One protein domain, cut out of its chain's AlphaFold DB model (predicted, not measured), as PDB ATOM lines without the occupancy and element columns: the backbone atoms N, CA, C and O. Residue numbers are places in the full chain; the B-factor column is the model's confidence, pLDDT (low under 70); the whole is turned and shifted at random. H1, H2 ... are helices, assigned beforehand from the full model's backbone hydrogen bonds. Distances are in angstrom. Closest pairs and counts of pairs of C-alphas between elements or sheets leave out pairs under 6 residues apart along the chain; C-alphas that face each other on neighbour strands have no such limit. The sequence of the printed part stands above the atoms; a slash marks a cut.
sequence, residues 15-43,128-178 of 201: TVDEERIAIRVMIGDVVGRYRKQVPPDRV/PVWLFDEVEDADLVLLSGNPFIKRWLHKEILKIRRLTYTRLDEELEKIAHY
ATOM      1  N   THR A  15     -18.503 -18.447   8.630       61.06
ATOM      2  CA  THR A  15     -19.090 -17.852   7.434       61.06
ATOM      3  C   THR A  15     -19.623 -16.468   7.811       61.06
ATOM      4  O   THR A  15     -20.142 -16.268   8.904       61.06
ATOM      5  N   VAL A  16     -19.487 -15.470   6.935       61.44
ATOM      6  CA  VAL A  16     -19.933 -14.081   7.199       61.44
ATOM      7  C   VAL A  16     -21.400 -14.022   7.676       61.44
ATOM      8  O   VAL A  16     -21.803 -13.114   8.403       61.44
ATOM      9  N   ASP A  17     -22.196 -15.024   7.304       62.16
ATOM     10  CA  ASP A  17     -23.558 -15.225   7.784       62.16
ATOM     11  C   ASP A  17     -23.635 -15.614   9.269       62.16
ATOM     12  O   ASP A  17     -24.471 -15.067   9.988       62.16
ATOM     13  N   GLU A  18     -22.756 -16.488   9.764       67.94
ATOM     14  CA  GLU A  18     -22.651 -16.834  11.191       67.94
ATOM     15  C   GLU A  18     -22.256 -15.619  12.029       67.94
ATOM     16  O   GLU A  18     -22.858 -15.361  13.072       67.94
ATOM     17  N   GLU A  19     -21.308 -14.815  11.543       65.31
ATOM     18  CA  GLU A  19     -20.908 -13.569  12.202       65.31
ATOM     19  C   GLU A  19     -22.069 -12.567  12.245       65.31
ATOM     20  O   GLU A  19     -22.340 -11.963  13.286       65.31
ATOM     21  N   ARG A  20     -22.818 -12.426  11.143       66.62
ATOM     22  CA  ARG A  20     -24.009 -11.564  11.064       66.62
ATOM     23  C   ARG A  20     -25.111 -12.025  12.014       66.62
ATOM     24  O   ARG A  20     -25.742 -11.188  12.663       66.62
ATOM     25  N   ILE A  21     -25.357 -13.331  12.093       73.06
ATOM     26  CA  ILE A  21     -26.342 -13.914  13.010       73.06
ATOM     27  C   ILE A  21     -25.903 -13.675  14.455       73.06
ATOM     28  O   ILE A  21     -26.712 -13.211  15.253       73.06
ATOM     29  N   ALA A  22     -24.627 -13.888  14.778       71.88
ATOM     30  CA  ALA A  22     -24.088 -13.626  16.110       71.88
ATOM     31  C   ALA A  22     -24.233 -12.148  16.512       71.88
ATOM     32  O   ALA A  22     -24.668 -11.849  17.624       71.88
ATOM     33  N   ILE A  23     -23.947 -11.214  15.595       74.94
ATOM     34  CA  ILE A  23     -24.147  -9.772  15.815       74.94
ATOM     35  C   ILE A  23     -25.628  -9.457  16.054       74.94
ATOM     36  O   ILE A  23     -25.963  -8.750  17.004       74.94
ATOM     37  N   ARG A  24     -26.520 -10.007  15.219       78.94
ATOM     38  CA  ARG A  24     -27.972  -9.809  15.332       78.94
ATOM     39  C   ARG A  24     -28.501 -10.306  16.674       78.94
ATOM     40  O   ARG A  24     -29.277  -9.603  17.311       78.94
ATOM     41  N   VAL A  25     -28.090 -11.499  17.096       79.81
ATOM     42  CA  VAL A  25     -28.517 -12.095  18.366       79.81
ATOM     43  C   VAL A  25     -28.033 -11.247  19.537       79.81
ATOM     44  O   VAL A  25     -28.821 -10.942  20.424       79.81
ATOM     45  N   MET A  26     -26.774 -10.805  19.518       81.94
ATOM     46  CA  MET A  26     -26.199 -10.058  20.635       81.94
ATOM     47  C   MET A  26     -26.799  -8.651  20.779       81.94
ATOM     48  O   MET A  26     -27.166  -8.255  21.883       81.94
ATOM     49  N   ILE A  27     -26.971  -7.916  19.672       82.75
ATOM     50  CA  ILE A  27     -27.672  -6.620  19.690       82.75
ATOM     51  C   ILE A  27     -29.143  -6.820  20.077       82.75
ATOM     52  O   ILE A  27     -29.666  -6.084  20.912       82.75
ATOM     53  N   GLY A  28     -29.800  -7.832  19.504       82.81
ATOM     54  CA  GLY A  28     -31.196  -8.152  19.786       82.81
ATOM     55  C   GLY A  28     -31.452  -8.510  21.250       82.81
ATOM     56  O   GLY A  28     -32.482  -8.115  21.789       82.81
ATOM     57  N   ASP A  29     -30.523  -9.199  21.912       85.00
ATOM     58  CA  ASP A  29     -30.642  -9.540  23.332       85.00
ATOM     59  C   ASP A  29     -30.445  -8.316  24.239       85.00
ATOM     60  O   ASP A  29     -31.239  -8.091  25.150       85.00
ATOM     61  N   VAL A  30     -29.455  -7.461  23.962       84.94
ATOM     62  CA  VAL A  30     -29.247  -6.200  24.701       84.94
ATOM     63  C   VAL A  30     -30.463  -5.278  24.565       84.94
ATOM     64  O   VAL A  30     -31.075  -4.898  25.565       84.94
ATOM     65  N   VAL A  31     -30.883  -4.994  23.328       84.00
ATOM     66  CA  VAL A  31     -32.055  -4.147  23.049       84.00
ATOM     67  C   VAL A  31     -33.332  -4.789  23.602       84.00
ATOM     68  O   VAL A  31     -34.185  -4.108  24.167       84.00
ATOM     69  N   GLY A  32     -33.470  -6.111  23.489       83.56
ATOM     70  CA  GLY A  32     -34.613  -6.860  24.007       83.56
ATOM     71  C   GLY A  32     -34.721  -6.824  25.532       83.56
ATOM     72  O   GLY A  32     -35.825  -6.668  26.056       83.56
ATOM     73  N   ARG A  33     -33.597  -6.933  26.253       84.94
ATOM     74  CA  ARG A  33     -33.550  -6.793  27.718       84.94
ATOM     75  C   ARG A  33     -33.938  -5.381  28.147       84.94
ATOM     76  O   ARG A  33     -34.797  -5.249  29.017       84.94
ATOM     77  N   TYR A  34     -33.401  -4.359  27.483       82.62
ATOM     78  CA  TYR A  34     -33.750  -2.966  27.755       82.62
ATOM     79  C   TYR A  34     -35.240  -2.678  27.497       82.62
ATOM     80  O   TYR A  34     -35.933  -2.162  28.369       82.62
ATOM     81  N   ARG A  35     -35.793  -3.129  26.361       79.88
ATOM     82  CA  ARG A  35     -37.220  -2.964  26.007       79.88
ATOM     83  C   ARG A  35     -38.195  -3.577  27.008       79.88
ATOM     84  O   ARG A  35     -39.312  -3.087  27.150       79.88
ATOM     85  N   LYS A  36     -37.811  -4.670  27.673       83.81
ATOM     86  CA  LYS A  36     -38.638  -5.293  28.721       83.81
ATOM     87  C   LYS A  36     -38.710  -4.437  29.985       83.81
ATOM     88  O   LYS A  36     -39.660  -4.586  30.745       83.81
ATOM     89  N   GLN A  37     -37.715  -3.583  30.211       81.50
ATOM     90  CA  GLN A  37     -37.603  -2.736  31.397       81.50
ATOM     91  C   GLN A  37     -38.112  -1.314  31.135       81.50
ATOM     92  O   GLN A  37     -38.766  -0.733  31.998       81.50
ATOM     93  N   VAL A  38     -37.860  -0.773  29.939       75.56
ATOM     94  CA  VAL A  38     -38.220   0.595  29.553       75.56
ATOM     95  C   VAL A  38     -39.157   0.565  28.340       75.56
ATOM     96  O   VAL A  38     -38.722   0.246  27.226       75.56
ATOM     97  N   PRO A  39     -40.451   0.894  28.511       70.12
ATOM     98  CA  PRO A  39     -41.358   1.017  27.380       70.12
ATOM     99  C   PRO A  39     -40.956   2.223  26.509       70.12
ATOM    100  O   PRO A  39     -40.566   3.261  27.044       70.12
ATOM    101  N   PRO A  40     -41.040   2.113  25.171       68.56
ATOM    102  CA  PRO A  40     -40.771   3.243  24.292       68.56
ATOM    103  C   PRO A  40     -41.824   4.328  24.500       68.56
ATOM    104  O   PRO A  40     -43.025   4.036  24.476       68.56
ATOM    105  N   ASP A  41     -41.386   5.579  24.636       66.81
ATOM    106  CA  ASP A  41     -42.310   6.701  24.655       66.81
ATOM    107  C   ASP A  41     -42.568   7.192  23.224       66.81
ATOM    108  O   ASP A  41     -41.712   7.150  22.331       66.81
ATOM    109  N   ARG A  42     -43.794   7.637  22.962       58.78
ATOM    110  CA  ARG A  42     -44.159   8.167  21.647       58.78
ATOM    111  C   ARG A  42     -43.801   9.641  21.608       58.78
ATOM    112  O   ARG A  42     -44.656  10.504  21.789       58.78
ATOM    113  N   VAL A  43     -42.538   9.938  21.316       55.03
ATOM    114  CA  VAL A  43     -42.130  11.320  21.067       55.03
ATOM    115  C   VAL A  43     -42.712  11.756  19.725       55.03
ATOM    116  O   VAL A  43     -42.218  11.374  18.665       55.03
ATOM    117  N   PRO A 128     -41.533   5.623  17.603       62.44
ATOM    118  CA  PRO A 128     -41.298   5.341  19.014       62.44
ATOM    119  C   PRO A 128     -39.821   5.601  19.340       62.44
ATOM    120  O   PRO A 128     -38.945   5.166  18.594       62.44
ATOM    121  N   VAL A 129     -39.546   6.326  20.423       65.19
ATOM    122  CA  VAL A 129     -38.184   6.634  20.886       65.19
ATOM    123  C   VAL A 129     -38.119   6.346  22.384       65.19
ATOM    124  O   VAL A 129     -39.006   6.739  23.137       65.19
ATOM    125  N   TRP A 130     -37.078   5.651  22.836       73.12
ATOM    126  CA  TRP A 130     -36.864   5.437  24.267       73.12
ATOM    127  C   TRP A 130     -36.381   6.741  24.930       73.12
ATOM    128  O   TRP A 130     -35.527   7.450  24.395       73.12
ATOM    129  N   LEU A 131     -36.970   7.105  26.071       61.97
ATOM    130  CA  LEU A 131     -36.528   8.238  26.893       61.97
ATOM    131  C   LEU A 131     -35.364   7.791  27.783       61.97
ATOM    132  O   LEU A 131     -35.410   6.695  28.329       61.97
ATOM    133  N   PHE A 132     -34.350   8.649  27.951       65.25
ATOM    134  CA  PHE A 132     -33.110   8.317  28.680       65.25
ATOM    135  C   PHE A 132     -32.384   7.099  28.093       65.25
ATOM    136  O   PHE A 132     -31.891   6.218  28.790       65.25
ATOM    137  N   ASP A 133     -32.353   7.075  26.766       73.56
ATOM    138  CA  ASP A 133     -31.836   5.995  25.946       73.56
ATOM    139  C   ASP A 133     -30.309   6.043  25.835       73.56
ATOM    140  O   ASP A 133     -29.758   6.300  24.771       73.56
ATOM    141  N   GLU A 134     -29.607   5.870  26.951       81.31
ATOM    142  CA  GLU A 134     -28.149   5.757  26.976       81.31
ATOM    143  C   GLU A 134     -27.748   4.307  27.238       81.31
ATOM    144  O   GLU A 134     -28.244   3.682  28.173       81.31
ATOM    145  N   VAL A 135     -26.842   3.774  26.416       81.50
ATOM    146  CA  VAL A 135     -26.339   2.407  26.597       81.50
ATOM    147  C   VAL A 135     -25.437   2.348  27.824       81.50
ATOM    148  O   VAL A 135     -24.518   3.159  27.957       81.50
ATOM    149  N   GLU A 136     -25.684   1.378  28.703       81.88
ATOM    150  CA  GLU A 136     -24.886   1.176  29.912       81.88
ATOM    151  C   GLU A 136     -23.478   0.657  29.585       81.88
ATOM    152  O   GLU A 136     -23.275  -0.112  28.642       81.88
ATOM    153  N   ASP A 137     -22.496   1.004  30.421       78.81
ATOM    154  CA  ASP A 137     -21.109   0.551  30.255       78.81
ATOM    155  C   ASP A 137     -20.993  -0.985  30.276       78.81
ATOM    156  O   ASP A 137     -20.184  -1.559  29.545       78.81
ATOM    157  N   ALA A 138     -21.836  -1.670  31.058       80.69
ATOM    158  CA  ALA A 138     -21.883  -3.133  31.103       80.69
ATOM    159  C   ALA A 138     -22.318  -3.747  29.759       80.69
ATOM    160  O   ALA A 138     -21.730  -4.730  29.297       80.69
ATOM    161  N   ASP A 139     -23.298  -3.135  29.096       82.00
ATOM    162  CA  ASP A 139     -23.767  -3.574  27.783       82.00
ATOM    163  C   ASP A 139     -22.766  -3.217  26.679       82.00
ATOM    164  O   ASP A 139     -22.564  -4.005  25.753       82.00
ATOM    165  N   LEU A 140     -22.050  -2.093  26.799       78.19
ATOM    166  CA  LEU A 140     -20.931  -1.767  25.907       78.19
ATOM    167  C   LEU A 140     -19.804  -2.801  26.001       78.19
ATOM    168  O   LEU A 140     -19.248  -3.192  24.971       78.19
ATOM    169  N   VAL A 141     -19.483  -3.279  27.208       79.44
ATOM    170  CA  VAL A 141     -18.491  -4.346  27.408       79.44
ATOM    171  C   VAL A 141     -18.947  -5.634  26.724       79.44
ATOM    172  O   VAL A 141     -18.165  -6.227  25.975       79.44
ATOM    173  N   LEU A 142     -20.214  -6.022  26.894       79.38
ATOM    174  CA  LEU A 142     -20.785  -7.209  26.254       79.38
ATOM    175  C   LEU A 142     -20.764  -7.098  24.719       79.38
ATOM    176  O   LEU A 142     -20.298  -8.009  24.033       79.38
ATOM    177  N   LEU A 143     -21.165  -5.946  24.175       79.50
ATOM    178  CA  LEU A 143     -21.130  -5.676  22.736       79.50
ATOM    179  C   LEU A 143     -19.699  -5.648  22.174       79.50
ATOM    180  O   LEU A 143     -19.459  -6.099  21.051       79.50
ATOM    181  N   SER A 144     -18.728  -5.160  22.953       73.44
ATOM    182  CA  SER A 144     -17.312  -5.133  22.568       73.44
ATOM    183  C   SER A 144     -16.662  -6.520  22.492       73.44
ATOM    184  O   SER A 144     -15.593  -6.656  21.889       73.44
ATOM    185  N   GLY A 145     -17.308  -7.549  23.055       72.25
ATOM    186  CA  GLY A 145     -16.879  -8.945  22.951       72.25
ATOM    187  C   GLY A 145     -16.887  -9.470  21.513       72.25
ATOM    188  O   GLY A 145     -16.123 -10.375  21.185       72.25
ATOM    189  N   ASN A 146     -17.680  -8.862  20.623       73.94
ATOM    190  CA  ASN A 146     -17.661  -9.186  19.202       73.94
ATOM    191  C   ASN A 146     -16.685  -8.260  18.440       73.94
ATOM    192  O   ASN A 146     -16.870  -7.038  18.439       73.94
ATOM    193  N   PRO A 147     -15.676  -8.798  17.727       66.56
ATOM    194  CA  PRO A 147     -14.653  -7.999  17.046       66.56
ATOM    195  C   PRO A 147     -15.195  -7.095  15.921       66.56
ATOM    196  O   PRO A 147     -14.561  -6.094  15.568       66.56
ATOM    197  N   PHE A 148     -16.364  -7.399  15.353       65.56
ATOM    198  CA  PHE A 148     -17.011  -6.563  14.339       65.56
ATOM    199  C   PHE A 148     -17.763  -5.392  14.963       65.56
ATOM    200  O   PHE A 148     -17.572  -4.248  14.540       65.56
ATOM    201  N   ILE A 149     -18.538  -5.654  16.018       69.88
ATOM    202  CA  ILE A 149     -19.243  -4.598  16.754       69.88
ATOM    203  C   ILE A 149     -18.238  -3.694  17.460       69.88
ATOM    204  O   ILE A 149     -18.395  -2.485  17.418       69.88
ATOM    205  N   LYS A 150     -17.141  -4.237  18.002       70.31
ATOM    206  CA  LYS A 150     -16.053  -3.461  18.618       70.31
ATOM    207  C   LYS A 150     -15.463  -2.412  17.674       70.31
ATOM    208  O   LYS A 150     -15.256  -1.269  18.076       70.31
ATOM    209  N   ARG A 151     -15.214  -2.773  16.408       67.44
ATOM    210  CA  ARG A 151     -14.704  -1.836  15.387       67.44
ATOM    211  C   ARG A 151     -15.725  -0.758  15.034       67.44
ATOM    212  O   ARG A 151     -15.341   0.391  14.821       67.44
ATOM    213  N   TRP A 152     -17.003  -1.121  14.965       74.38
ATOM    214  CA  TRP A 152     -18.090  -0.174  14.727       74.38
ATOM    215  C   TRP A 152     -18.284   0.775  15.918       74.38
ATOM    216  O   TRP A 152     -18.199   1.985  15.737       74.38
ATOM    217  N   LEU A 153     -18.401   0.235  17.135       73.00
ATOM    218  CA  LEU A 153     -18.458   0.961  18.408       73.00
ATOM    219  C   LEU A 153     -17.330   1.975  18.521       73.00
ATOM    220  O   LEU A 153     -17.577   3.133  18.829       73.00
ATOM    221  N   HIS A 154     -16.095   1.569  18.224       69.38
ATOM    222  CA  HIS A 154     -14.948   2.465  18.303       69.38
ATOM    223  C   HIS A 154     -15.073   3.655  17.339       69.38
ATOM    224  O   HIS A 154     -14.801   4.789  17.719       69.38
ATOM    225  N   LYS A 155     -15.547   3.429  16.106       68.81
ATOM    226  CA  LYS A 155     -15.815   4.514  15.145       68.81
ATOM    227  C   LYS A 155     -16.982   5.402  15.568       68.81
ATOM    228  O   LYS A 155     -16.958   6.595  15.277       68.81
ATOM    229  N   GLU A 156     -17.993   4.832  16.212       67.19
ATOM    230  CA  GLU A 156     -19.212   5.549  16.579       67.19
ATOM    231  C   GLU A 156     -19.031   6.384  17.853       67.19
ATOM    232  O   GLU A 156     -19.433   7.545  17.876       67.19
ATOM    233  N   ILE A 157     -18.313   5.858  18.851       64.56
ATOM    234  CA  ILE A 157     -17.884   6.583  20.062       64.56
ATOM    235  C   ILE A 157     -16.976   7.769  19.699       64.56
ATOM    236  O   ILE A 157     -17.028   8.817  20.336       64.56
ATOM    237  N   LEU A 158     -16.164   7.646  18.642       62.50
ATOM    238  CA  LEU A 158     -15.350   8.761  18.146       62.50
ATOM    239  C   LEU A 158     -16.185   9.877  17.494       62.50
ATOM    240  O   LEU A 158     -15.743  11.024  17.461       62.50
ATOM    241  N   LYS A 159     -17.373   9.564  16.964       66.44
ATOM    242  CA  LYS A 159     -18.257  10.538  16.299       66.44
ATOM    243  C   LYS A 159     -19.284  11.154  17.242       66.44
ATOM    244  O   LYS A 159     -19.686  12.297  17.039       66.44
ATOM    245  N   ILE A 160     -19.744  10.398  18.233       61.53
ATOM    246  CA  ILE A 160     -20.857  10.765  19.105       61.53
ATOM    247  C   ILE A 160     -20.439  10.504  20.545       61.53
ATOM    248  O   ILE A 160     -19.939   9.434  20.868       61.53
ATOM    249  N   ARG A 161     -20.683  11.477  21.431       59.25
ATOM    250  CA  ARG A 161     -20.277  11.387  22.843       59.25
ATOM    251  C   ARG A 161     -20.887  10.192  23.592       59.25
ATOM    252  O   ARG A 161     -20.264   9.742  24.546       59.25
ATOM    253  N   ARG A 162     -22.072   9.700  23.203       66.62
ATOM    254  CA  ARG A 162     -22.763   8.555  23.826       66.62
ATOM    255  C   ARG A 162     -23.614   7.774  22.819       66.62
ATOM    256  O   ARG A 162     -24.217   8.369  21.929       66.62
ATOM    257  N   LEU A 163     -23.645   6.449  22.976       78.50
ATOM    258  CA  LEU A 163     -24.445   5.518  22.175       78.50
ATOM    259  C   LEU A 163     -25.838   5.327  22.800       78.50
ATOM    260  O   LEU A 163     -25.964   5.362  24.022       78.50
ATOM    261  N   THR A 164     -26.854   5.086  21.968       81.94
ATOM    262  CA  THR A 164     -28.258   4.915  22.380       81.94
ATOM    263  C   THR A 164     -28.826   3.557  21.927       81.94
ATOM    264  O   THR A 164     -28.412   3.039  20.881       81.94
ATOM    265  N   TYR A 165     -29.767   2.958  22.674       79.50
ATOM    266  CA  TYR A 165     -30.417   1.690  22.297       79.50
ATOM    267  C   TYR A 165     -31.326   1.841  21.068       79.50
ATOM    268  O   TYR A 165     -31.405   0.904  20.275       79.50
ATOM    269  N   THR A 166     -31.930   3.012  20.823       77.00
ATOM    270  CA  THR A 166     -32.610   3.339  19.545       77.00
ATOM    271  C   THR A 166     -31.699   3.113  18.350       77.00
ATOM    272  O   THR A 166     -32.114   2.555  17.339       77.00
ATOM    273  N   ARG A 167     -30.440   3.536  18.450       76.25
ATOM    274  CA  ARG A 167     -29.495   3.418  17.343       76.25
ATOM    275  C   ARG A 167     -29.029   1.983  17.145       76.25
ATOM    276  O   ARG A 167     -28.842   1.557  16.010       76.25
ATOM    277  N   LEU A 168     -28.863   1.237  18.237       78.88
ATOM    278  CA  LEU A 168     -28.622  -0.205  18.173       78.88
ATOM    279  C   LEU A 168     -29.783  -0.934  17.486       78.88
ATOM    280  O   LEU A 168     -29.544  -1.830  16.683       78.88
ATOM    281  N   ASP A 169     -31.017  -0.517  17.754       79.00
ATOM    282  CA  ASP A 169     -32.218  -1.059  17.123       79.00
ATOM    283  C   ASP A 169     -32.310  -0.723  15.624       79.00
ATOM    284  O   ASP A 169     -32.547  -1.606  14.804       79.00
ATOM    285  N   GLU A 170     -32.009   0.517  15.228       74.88
ATOM    286  CA  GLU A 170     -31.919   0.892  13.807       74.88
ATOM    287  C   GLU A 170     -30.839   0.089  13.062       74.88
ATOM    288  O   GLU A 170     -31.029  -0.314  11.912       74.88
ATOM    289  N   GLU A 171     -29.687  -0.158  13.690       75.50
ATOM    290  CA  GLU A 171     -28.638  -0.996  13.100       75.50
ATOM    291  C   GLU A 171     -29.044  -2.471  13.046       75.50
ATOM    292  O   GLU A 171     -28.765  -3.141  12.050       75.50
ATOM    293  N   LEU A 172     -29.756  -2.977  14.057       77.88
ATOM    294  CA  LEU A 172     -30.350  -4.312  14.021       77.88
ATOM    295  C   LEU A 172     -31.302  -4.449  12.826       77.88
ATOM    296  O   LEU A 172     -31.214  -5.436  12.091       77.88
ATOM    297  N   GLU A 173     -32.159  -3.453  12.590       68.31
ATOM    298  CA  GLU A 173     -33.057  -3.419  11.435       68.31
ATOM    299  C   GLU A 173     -32.293  -3.374  10.110       68.31
ATOM    300  O   GLU A 173     -32.642  -4.121   9.193       68.31
ATOM    301  N   LYS A 174     -31.219  -2.584   9.995       70.31
ATOM    302  CA  LYS A 174     -30.368  -2.571   8.789       70.31
ATOM    303  C   LYS A 174     -29.722  -3.931   8.554       70.31
ATOM    304  O   LYS A 174     -29.793  -4.465   7.448       70.31
ATOM    305  N   ILE A 175     -29.144  -4.535   9.593       65.62
ATOM    306  CA  ILE A 175     -28.558  -5.880   9.537       65.62
ATOM    307  C   ILE A 175     -29.631  -6.932   9.227       65.62
ATOM    308  O   ILE A 175     -29.315  -7.956   8.616       65.62
ATOM    309  N   ALA A 176     -30.892  -6.706   9.592       58.50
ATOM    310  CA  ALA A 176     -32.012  -7.556   9.206       58.50
ATOM    311  C   ALA A 176     -32.402  -7.385   7.728       58.50
ATOM    312  O   ALA A 176     -32.632  -8.389   7.058       58.50
ATOM    313  N   HIS A 177     -32.392  -6.150   7.219       55.72
ATOM    314  CA  HIS A 177     -32.902  -5.779   5.895       55.72
ATOM    315  C   HIS A 177     -31.857  -5.712   4.775       55.72
ATOM    316  O   HIS A 177     -32.238  -5.466   3.634       55.72
ATOM    317  N   TYR A 178     -30.563  -5.930   5.043       53.81
ATOM    318  CA  TYR A 178     -29.551  -6.021   3.981       53.81
ATOM    319  C   TYR A 178     -29.965  -7.086   2.947       53.81
ATOM    320  O   TYR A 178     -29.977  -8.273   3.303       53.81
TER     321      TYR A 178
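AT A GLANCE: This is residues 15 to 43 and 128 to 178 of the 201 residues of an uncharacterized protein of Salmonella typhimurium (UniProt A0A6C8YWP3). One long helix, H1, makes the long axis, with the other three helices gathered loosely along it: H4 packs on H1 and runs back along it at a slant, while H2 lies nearly antiparallel to H1 at another place and only just touches it. H3 makes a corner with the end of H2, and residues 155 to 161, which include the last residues of H3, stick out from the body. The printed part has 80 residues with four named helices, H1, H2, H3 and H4 in chain order, and no named strand; the class is all helix. The whole is compact, with a radius of gyration of the C-alphas of 12.5 A, and only just elongated, with spans of 39 by 25 by 21 A.

HOW THE PARTS SIT: H1, residues 16 to 37, touches H4, residues 165 to 177, with 13 pairs of C-alphas within 8 A. Their closest C-alphas are those of Val 31 and Tyr 165, 6.1 A apart, and they run opposite ways at a steep tilt of 37 degrees, only just past shallow. H1 and H2, residues 137 to 144, only just touch, with 3 pairs of C-alphas within 8 A, and H1 does so with residues 26 to 30 alone. The closest C-alphas of this pair are those of Val 30 and Asp 139, 6.8 A apart, and the helices run opposite ways at a shallow tilt of 16 degrees. H2 and H3, residues 147 to 159, touch only at the corner by their link, H3 with residues 149 to 153 alone; the closest C-alphas are those of Ser 144 and Lys 150, 4.5 A apart, at a steep tilt of 53 degrees. H1 and H3 are close but not clearly touching, with the closest C-alphas, those of Ile 23 and Ile 149, 7.2 A apart. H4 is apart from H2 and from H3. Every O i to N i+4 pair is within hydrogen-bond range in H2, H3 and H4; in H1 17 of 18 are.

IN THESE COORDINATES: H1 begins at C-alpha 16, at (-19.933, -14.081, 7.199), and measures 32.0 A from first to last C-alpha, ending at C-alpha 37, at (-37.603, -2.736, 31.397). H2 measures 10.3 A, H3 18.9 A and H4 18.2 A. H4 ends at C-alpha 177, at (-32.902, -5.779, 5.895).

THE WHOLE: The C-alphas farthest apart are those of Thr 15 and Val 43, 39.6 A. Residues 44 to 127 are not printed, and C-alphas 43 and 128 are 6.4 A apart across this cut, which falls in the link from H1 to H2. The links from H2 to H3 and from H3 to H4 are tight. The mean pLDDT of the printed part is 72.6, and 32 residues are under 70, among them residues 15 to 20, 40 to 43, 154 to 162 and 175 to 178.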